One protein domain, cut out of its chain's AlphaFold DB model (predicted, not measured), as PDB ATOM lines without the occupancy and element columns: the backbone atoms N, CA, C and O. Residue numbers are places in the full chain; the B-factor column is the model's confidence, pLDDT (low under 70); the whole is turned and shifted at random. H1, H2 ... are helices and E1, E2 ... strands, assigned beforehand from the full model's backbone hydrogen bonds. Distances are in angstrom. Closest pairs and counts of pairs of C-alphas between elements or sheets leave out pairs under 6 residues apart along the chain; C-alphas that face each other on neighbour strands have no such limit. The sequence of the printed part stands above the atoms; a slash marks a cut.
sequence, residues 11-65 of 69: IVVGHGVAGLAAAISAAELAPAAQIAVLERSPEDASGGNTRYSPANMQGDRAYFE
ATOM      1  N   ILE A  11     229.964 159.074 248.967       94.69
ATOM      2  CA  ILE A  11     230.475 160.431 249.156       94.69
ATOM      3  C   ILE A  11     230.292 161.193 247.846       94.69
ATOM      4  O   ILE A  11     230.873 160.836 246.822       94.69
ATOM      5  N   VAL A  12     229.509 162.265 247.888       94.25
ATOM      6  CA  VAL A  12     229.336 163.213 246.790       94.25
ATOM      7  C   VAL A  12     230.245 164.411 247.032       94.25
ATOM      8  O   VAL A  12     230.193 165.039 248.087       94.25
ATOM      9  N   VAL A  13     231.083 164.749 246.053       94.12
ATOM     10  CA  VAL A  13     231.985 165.904 246.135       94.12
ATOM     11  C   VAL A  13     231.464 167.017 245.229       94.12
ATOM     12  O   VAL A  13     231.463 166.888 244.007       94.12
ATOM     13  N   GLY A  14     231.039 168.112 245.850       90.06
ATOM     14  CA  GLY A  14     230.440 169.299 245.251       90.06
ATOM     15  C   GLY A  14     228.982 169.473 245.681       90.06
ATOM     16  O   GLY A  14     228.139 168.637 245.374       90.06
ATOM     17  N   HIS A  15     228.662 170.597 246.325       86.81
ATOM     18  CA  HIS A  15     227.303 170.984 246.728       86.81
ATOM     19  C   HIS A  15     226.693 171.980 245.725       86.81
ATOM     20  O   HIS A  15     226.161 173.031 246.075       86.81
ATOM     21  N   GLY A  16     226.827 171.678 244.432       88.06
ATOM     22  CA  GLY A  16     226.040 172.323 243.375       88.06
ATOM     23  C   GLY A  16     224.728 171.573 243.135       88.06
ATOM     24  O   GLY A  16     224.493 170.523 243.734       88.06
ATOM     25  N   VAL A  17     223.903 172.040 242.191       87.88
ATOM     26  CA  VAL A  17     222.620 171.370 241.879       87.88
ATOM     27  C   VAL A  17     222.798 169.902 241.496       87.88
ATOM     28  O   VAL A  17     222.021 169.059 241.921       87.88
ATOM     29  N   ALA A  18     223.852 169.581 240.741       90.00
ATOM     30  CA  ALA A  18     224.116 168.216 240.303       90.00
ATOM     31  C   ALA A  18     224.495 167.301 241.477       90.00
ATOM     32  O   ALA A  18     223.997 166.184 241.566       90.00
ATOM     33  N   GLY A  19     225.350 167.781 242.385       91.00
ATOM     34  CA  GLY A  19     225.764 167.002 243.550       91.00
ATOM     35  C   GLY A  19     224.623 166.807 244.542       91.00
ATOM     36  O   GLY A  19     224.395 165.692 245.005       91.00
ATOM     37  N   LEU A  20     223.834 167.853 244.797       90.19
ATOM     38  CA  LEU A  20     222.655 167.742 245.651       90.19
ATOM     39  C   LEU A  20     221.601 166.805 245.042       90.19
ATOM     40  O   LEU A  20     221.087 165.938 245.741       90.19
ATOM     41  N   ALA A  21     221.326 166.918 243.737       92.00
ATOM     42  CA  ALA A  21     220.410 166.013 243.043       92.00
ATOM     43  C   ALA A  21     220.881 164.553 243.126       92.00
ATOM     44  O   ALA A  21     220.081 163.672 243.423       92.00
ATOM     45  N   ALA A  22     222.181 164.297 242.940       93.38
ATOM     46  CA  ALA A  22     222.745 162.959 243.083       93.38
ATOM     47  C   ALA A  22     222.580 162.406 244.507       93.38
ATOM     48  O   ALA A  22     222.213 161.243 244.671       93.38
ATOM     49  N   ALA A  23     222.814 163.234 245.531       93.12
ATOM     50  CA  ALA A  23     222.646 162.836 246.926       93.12
ATOM     51  C   ALA A  23     221.182 162.511 247.260       93.12
ATOM     52  O   ALA A  23     220.917 161.491 247.892       93.12
ATOM     53  N   ILE A  24     220.235 163.333 246.791       93.06
ATOM     54  CA  ILE A  24     218.795 163.106 246.984       93.06
ATOM     55  C   ILE A  24     218.365 161.813 246.293       93.06
ATOM     56  O   ILE A  24     217.785 160.947 246.941       93.06
ATOM     57  N   SER A  25     218.710 161.628 245.016       95.50
ATOM     58  CA  SER A  25     218.366 160.398 244.295       95.50
ATOM     59  C   SER A  25     218.970 159.152 244.949       95.50
ATOM     60  O   SER A  25     218.325 158.108 244.996       95.50
ATOM     61  N   ALA A  26     220.190 159.240 245.488       92.75
ATOM     62  CA  ALA A  26     220.791 158.139 246.232       92.75
ATOM     63  C   ALA A  26     220.039 157.837 247.538       92.75
ATOM     64  O   ALA A  26     219.824 156.667 247.847       92.75
ATOM     65  N   ALA A  27     219.594 158.863 248.271       92.75
ATOM     66  CA  ALA A  27     218.807 158.691 249.490       92.75
ATOM     67  C   ALA A  27     217.421 158.085 249.207       92.75
ATOM     68  O   ALA A  27     216.948 157.244 249.966       92.75
ATOM     69  N   GLU A  28     216.788 158.462 248.092       94.75
ATOM     70  CA  GLU A  28     215.512 157.884 247.648       94.75
ATOM     71  C   GLU A  28     215.653 156.406 247.261       94.75
ATOM     72  O   GLU A  28     214.811 155.581 247.618       94.75
ATOM     73  N   LEU A  29     216.723 156.057 246.539       96.00
ATOM     74  CA  LEU A  29     216.983 154.685 246.090       96.00
ATOM     75  C   LEU A  29     217.477 153.773 247.218       96.00
ATOM     76  O   LEU A  29     217.197 152.573 247.206       96.00
ATOM     77  N   ALA A  30     218.216 154.324 248.180       91.88
ATOM     78  CA  ALA A  30     218.785 153.594 249.302       91.88
ATOM     79  C   ALA A  30     218.565 154.355 250.624       91.88
ATOM     80  O   ALA A  30     219.502 154.952 251.154       91.88
ATOM     81  N   PRO A  31     217.360 154.273 251.224       90.56
ATOM     82  CA  PRO A  31     217.016 155.028 252.436       90.56
ATOM     83  C   PRO A  31     217.881 154.723 253.667       90.56
ATOM     84  O   PRO A  31     217.920 155.510 254.608       90.56
ATOM     85  N   ALA A  32     218.553 153.568 253.688       90.25
ATOM     86  CA  ALA A  32     219.451 153.172 254.771       90.25
ATOM     87  C   ALA A  32     220.916 153.595 254.543       90.25
ATOM     88  O   ALA A  32     221.729 153.437 255.453       90.25
ATOM     89  N   ALA A  33     221.262 154.095 253.351       89.88
ATOM     90  CA  ALA A  33     222.633 154.448 253.010       89.88
ATOM     91  C   ALA A  33     223.088 155.706 253.757       89.88
ATOM     92  O   ALA A  33     222.382 156.715 253.819       89.88
ATOM     93  N   GLN A  34     224.304 155.671 254.289       92.12
ATOM     94  CA  GLN A  34     224.965 156.840 254.854       92.12
ATOM     95  C   GLN A  34     225.626 157.632 253.726       92.12
ATOM     96  O   GLN A  34     226.649 157.221 253.177       92.12
ATOM     97  N   ILE A  35     225.052 158.783 253.381       93.31
ATOM     98  CA  ILE A  35     225.514 159.619 252.266       93.31
ATOM     99  C   ILE A  35     226.163 160.891 252.819       93.31
ATOM    100  O   ILE A  35     225.534 161.646 253.558       93.31
ATOM    101  N   ALA A  36     227.417 161.149 252.444       92.81
ATOM    102  CA  ALA A  36     228.098 162.413 252.716       92.81
ATOM    103  C   ALA A  36     228.101 163.305 251.477       92.81
ATOM    104  O   ALA A  36     228.409 162.845 250.380       92.81
ATOM    105  N   VAL A  37     227.857 164.602 251.664       91.94
ATOM    106  CA  VAL A  37     228.076 165.626 250.636       91.94
ATOM    107  C   VAL A  37     229.154 166.581 251.129       91.94
ATOM    108  O   VAL A  37     229.043 167.137 252.219       91.94
ATOM    109  N   LEU A  38     230.210 166.755 250.340       91.50
ATOM    110  CA  LEU A  38     231.348 167.612 250.660       91.50
ATOM    111  C   LEU A  38     231.376 168.814 249.723       91.50
ATOM    112  O   LEU A  38     231.245 168.662 248.515       91.50
ATOM    113  N   GLU A  39     231.624 170.000 250.261       89.12
ATOM    114  CA  GLU A  39     231.837 171.224 249.490       89.12
ATOM    115  C   GLU A  39     233.094 171.916 250.000       89.12
ATOM    116  O   GLU A  39     233.372 171.921 251.198       89.12
ATOM    117  N   ARG A  40     233.886 172.466 249.077       90.62
ATOM    118  CA  ARG A  40     235.101 173.202 249.431       90.62
ATOM    119  C   ARG A  40     234.775 174.631 249.852       90.62
ATOM    120  O   ARG A  40     235.488 175.209 250.671       90.62
ATOM    121  N   SER A  41     233.769 175.218 249.220       85.50
ATOM    122  CA  SER A  41     233.324 176.577 249.487       85.50
ATOM    123  C   SER A  41     232.774 176.667 250.913       85.50
ATOM    124  O   SER A  41     232.102 175.734 251.360       85.50
ATOM    125  N   PRO A  42     233.031 177.773 251.631       83.44
ATOM    126  CA  PRO A  42     232.342 178.020 252.885       83.44
ATOM    127  C   PRO A  42     230.822 178.050 252.670       83.44
ATOM    128  O   PRO A  42     230.338 178.218 251.550       83.44
ATOM    129  N   GLU A  43     230.066 177.852 253.743       78.44
ATOM    130  CA  GLU A  43     228.613 177.665 253.689       78.44
ATOM    131  C   GLU A  43     227.885 178.833 253.004       78.44
ATOM    132  O   GLU A  43     227.062 178.618 252.109       78.44
ATOM    133  N   ASP A  44     228.285 180.065 253.329       78.94
ATOM    134  CA  ASP A  44     227.795 181.311 252.727       78.94
ATOM    135  C   ASP A  44     228.116 181.439 251.226       78.94
ATOM    136  O   ASP A  44     227.474 182.208 250.502       78.94
ATOM    137  N   ALA A  45     229.072 180.651 250.738       78.38
ATOM    138  CA  ALA A  45     229.544 180.579 249.363       78.38
ATOM    139  C   ALA A  45     229.169 179.264 248.650       78.38
ATOM    140  O   ALA A  45     229.548 179.064 247.496       78.38
ATOM    141  N   SER A  46     228.414 178.374 249.302       78.00
ATOM    142  CA  SER A  46     228.020 177.077 248.744       78.00
ATOM    143  C   SER A  46     227.026 177.211 247.575       78.00
ATOM    144  O   SER A  46     226.402 178.259 247.379       78.00
ATOM    145  N   GLY A  47     226.898 176.157 246.757       76.62
ATOM    146  CA  GLY A  47     226.070 176.152 245.537       76.62
ATOM    147  C   GLY A  47     226.868 176.087 244.227       76.62
ATOM    148  O   GLY A  47     226.284 175.916 243.153       76.62
ATOM    149  N   GLY A  48     228.200 176.204 244.292       81.50
ATOM    150  CA  GLY A  48     229.085 176.171 243.124       81.50
ATOM    151  C   GLY A  48     228.696 177.203 242.060       81.50
ATOM    152  O   GLY A  48     228.154 178.260 242.365       81.50
ATOM    153  N   ASN A  49     228.914 176.892 240.780       82.25
ATOM    154  CA  ASN A  49     228.503 177.789 239.690       82.25
ATOM    155  C   ASN A  49     226.977 177.914 239.548       82.25
ATOM    156  O   ASN A  49     226.496 178.880 238.956       82.25
ATOM    157  N   THR A  50     226.203 176.965 240.087       77.06
ATOM    158  CA  THR A  50     224.737 176.995 240.005       77.06
ATOM    159  C   THR A  50     224.149 178.184 240.768       77.06
ATOM    160  O   THR A  50     223.164 178.762 240.308       77.06
ATOM    161  N   ARG A  51     224.814 178.635 241.838       75.38
ATOM    162  CA  ARG A  51     224.547 179.912 242.525       75.38
ATOM    163  C   ARG A  51     224.349 181.086 241.573       75.38
ATOM    164  O   ARG A  51     223.472 181.909 241.781       75.38
ATOM    165  N   TYR A  52     225.214 181.179 240.567       76.44
ATOM    166  CA  TYR A  52     225.267 182.310 239.644       76.44
ATOM    167  C   TYR A  52     224.380 182.101 238.413       76.44
ATOM    168  O   TYR A  52     224.312 182.969 237.544       76.44
ATOM    169  N   SER A  53     223.711 180.948 238.312       72.75
ATOM    170  CA  SER A  53     222.701 180.738 237.284       72.75
ATOM    171  C   SER A  53     221.458 181.584 237.595       72.75
ATOM    172  O   SER A  53     221.132 181.769 238.767       72.75
ATOM    173  N   PRO A  54     220.697 182.037 236.580       68.06
ATOM    174  CA  PRO A  54     219.480 182.835 236.786       68.06
ATOM    175  C   PRO A  54     218.423 182.166 237.676       68.06
ATOM    176  O   PRO A  54     217.502 182.825 238.146       68.06
ATOM    177  N   ALA A  55     218.537 180.852 237.881       61.47
ATOM    178  CA  ALA A  55     217.624 180.068 238.692       61.47
ATOM    179  C   ALA A  55     217.956 180.082 240.197       61.47
ATOM    180  O   ALA A  55     217.157 179.558 240.967       61.47
ATOM    181  N   ASN A  56     219.101 180.644 240.621       58.97
ATOM    182  CA  ASN A  56     219.520 180.767 242.030       58.97
ATOM    183  C   ASN A  56     219.344 179.474 242.859       58.97
ATOM    184  O   ASN A  56     219.049 179.528 244.053       58.97
ATOM    185  N   MET A  57     219.492 178.299 242.238       59.34
ATOM    186  CA  MET A  57     219.272 177.013 242.902       59.34
ATOM    187  C   MET A  57     220.457 176.687 243.813       59.34
ATOM    188  O   MET A  57     221.506 176.234 243.353       59.34
ATOM    189  N   GLN A  58     220.279 176.925 245.109       63.16
ATOM    190  CA  GLN A  58     221.208 176.553 246.173       63.16
ATOM    191  C   GLN A  58     220.383 175.995 247.335       63.16
ATOM    192  O   GLN A  58     219.418 176.626 247.763       63.16
ATOM    193  N   GLY A  59     220.733 174.800 247.811       58.16
ATOM    194  CA  GLY A  59     220.117 174.231 249.004       58.16
ATOM    195  C   GLY A  59     220.646 174.957 250.233       58.16
ATOM    196  O   GLY A  59     221.805 174.782 250.585       58.16
ATOM    197  N   ASP A  60     219.842 175.801 250.868       59.50
ATOM    198  CA  ASP A  60     220.212 176.369 252.163       59.50
ATOM    199  C   ASP A  60     220.048 175.284 253.240       59.50
ATOM    200  O   ASP A  60     218.969 174.699 253.379       59.50
ATOM    201  N   ARG A  61     221.107 174.999 254.009       56.28
ATOM    202  CA  ARG A  61     221.057 174.052 255.134       56.28
ATOM    203  C   ARG A  61     220.002 174.469 256.162       56.28
ATOM    204  O   ARG A  61     219.324 173.595 256.694       56.28
ATOM    205  N   ALA A  62     219.772 175.771 256.363       55.56
ATOM    206  CA  ALA A  62     218.710 176.271 257.240       55.56
ATOM    207  C   ALA A  62     217.303 175.864 256.762       55.56
ATOM    208  O   ALA A  62     216.364 175.800 257.558       55.56
ATOM    209  N   TYR A  63     217.145 175.567 255.469       55.03
ATOM    210  CA  TYR A  63     215.912 175.024 254.906       55.03
ATOM    211  C   TYR A  63     215.748 173.536 255.238       55.03
ATOM    212  O   TYR A  63     214.654 173.111 255.591       55.03
ATOM    213  N   PHE A  64     216.829 172.753 255.172       52.16
ATOM    214  CA  PHE A  64     216.799 171.319 255.485       52.16
ATOM    215  C   PHE A  64     216.715 171.036 256.990       52.16
ATOM    216  O   PHE A  64     216.011 170.113 257.386       52.16
ATOM    217  N   GLU A  65     217.349 171.849 257.837       51.38
ATOM    218  CA  GLU A  65     217.233 171.728 259.299       51.38
ATOM    219  C   GLU A  65     215.815 172.043 259.793       51.38
ATOM    220  O   GLU A  65     215.326 171.381 260.699       51.38
TER     221      GLU A  65
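AT A GLANCE: This is residues 11 to 65 of the 69 residues of the protein "Fumarate reductase/succinate dehydrogenase flavoprotein" of Akanthomyces lecanii RCEF 1005 (UniProt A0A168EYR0). One long helix, H1, packs alongside a small two-stranded parallel ribbon, E1 and E2, and runs back between the end of one strand and the start of the other. Beyond the end where H1 begins, the chain goes on through loops with the short helix H2, and then folds back to a last short helix, H3, which lies to one side, apart from H1 and from both strands; at the other end of H1, residues 28 to 33 stick out. The printed part has 55 residues, with three named helices and two named strands in the order E1, H1, E2, H2, H3, and its class is mixed, helices and strands. The whole is compact, with a radius of gyration of the C-alphas of 11.3 A, yet elongated, with spans of 33 by 21 by 20 A.

HOW THE PARTS SIT: E1, residues 11 to 13, and E2, residues 35 to 38, are parallel neighbours, with 23 degrees between their directions. C-alphas 12 and 37 face each other at 4.7 A. N 12 and O 36 are within hydrogen-bond range at 2.8 A, and so are N 38 and O 12, at 2.8 A. With H1, residues 17 to 29, these strands form a strand-helix-strand unit, two parallel neighbour strands with a helix between them along the chain, and its crossover is right-handed. The closest C-alphas of E1 and H1 are those of Val 12 and Gly 19, 6.1 A apart; those of H1 and E2 are Ala 23 and Ile 35, 6.9 A apart. H2, residues 48 to 52, is close to H1 but not clearly touching it, the closest C-alphas being those of Val 17 and Thr 50, 6.3 A apart. H3, residues 61 to 65, touches no helix and is apart from H1, H2, E1 and E2. In H1 and H3 every O i to N i+4 pair is within hydrogen-bond range; in H2 it is 0 of 1, beside 2 of 2 O i to N i+3 pairs.

IN THESE COORDINATES: E1 begins at C-alpha 11, at (230.475, 160.431, 249.156). H1 measures 18.1 A from C-alpha 17, at (222.620, 171.370, 241.879), to C-alpha 29. E2 measures 10.0 A from C-alpha 35 to C-alpha 38. H3 ends at C-alpha 65, at (217.233, 171.728, 259.299).

THE WHOLE: The two C-alphas farthest apart are those of Ala 32 and Pro 54, 34.7 A. The printed part has no cut. The links E1 to H1 and H1 to E2 are tight, those from E2 to H2 and H2 to H3 are short, and no link is long. The mean pLDDT of the printed part is 81.4, and residues 54 to 65 are under 70.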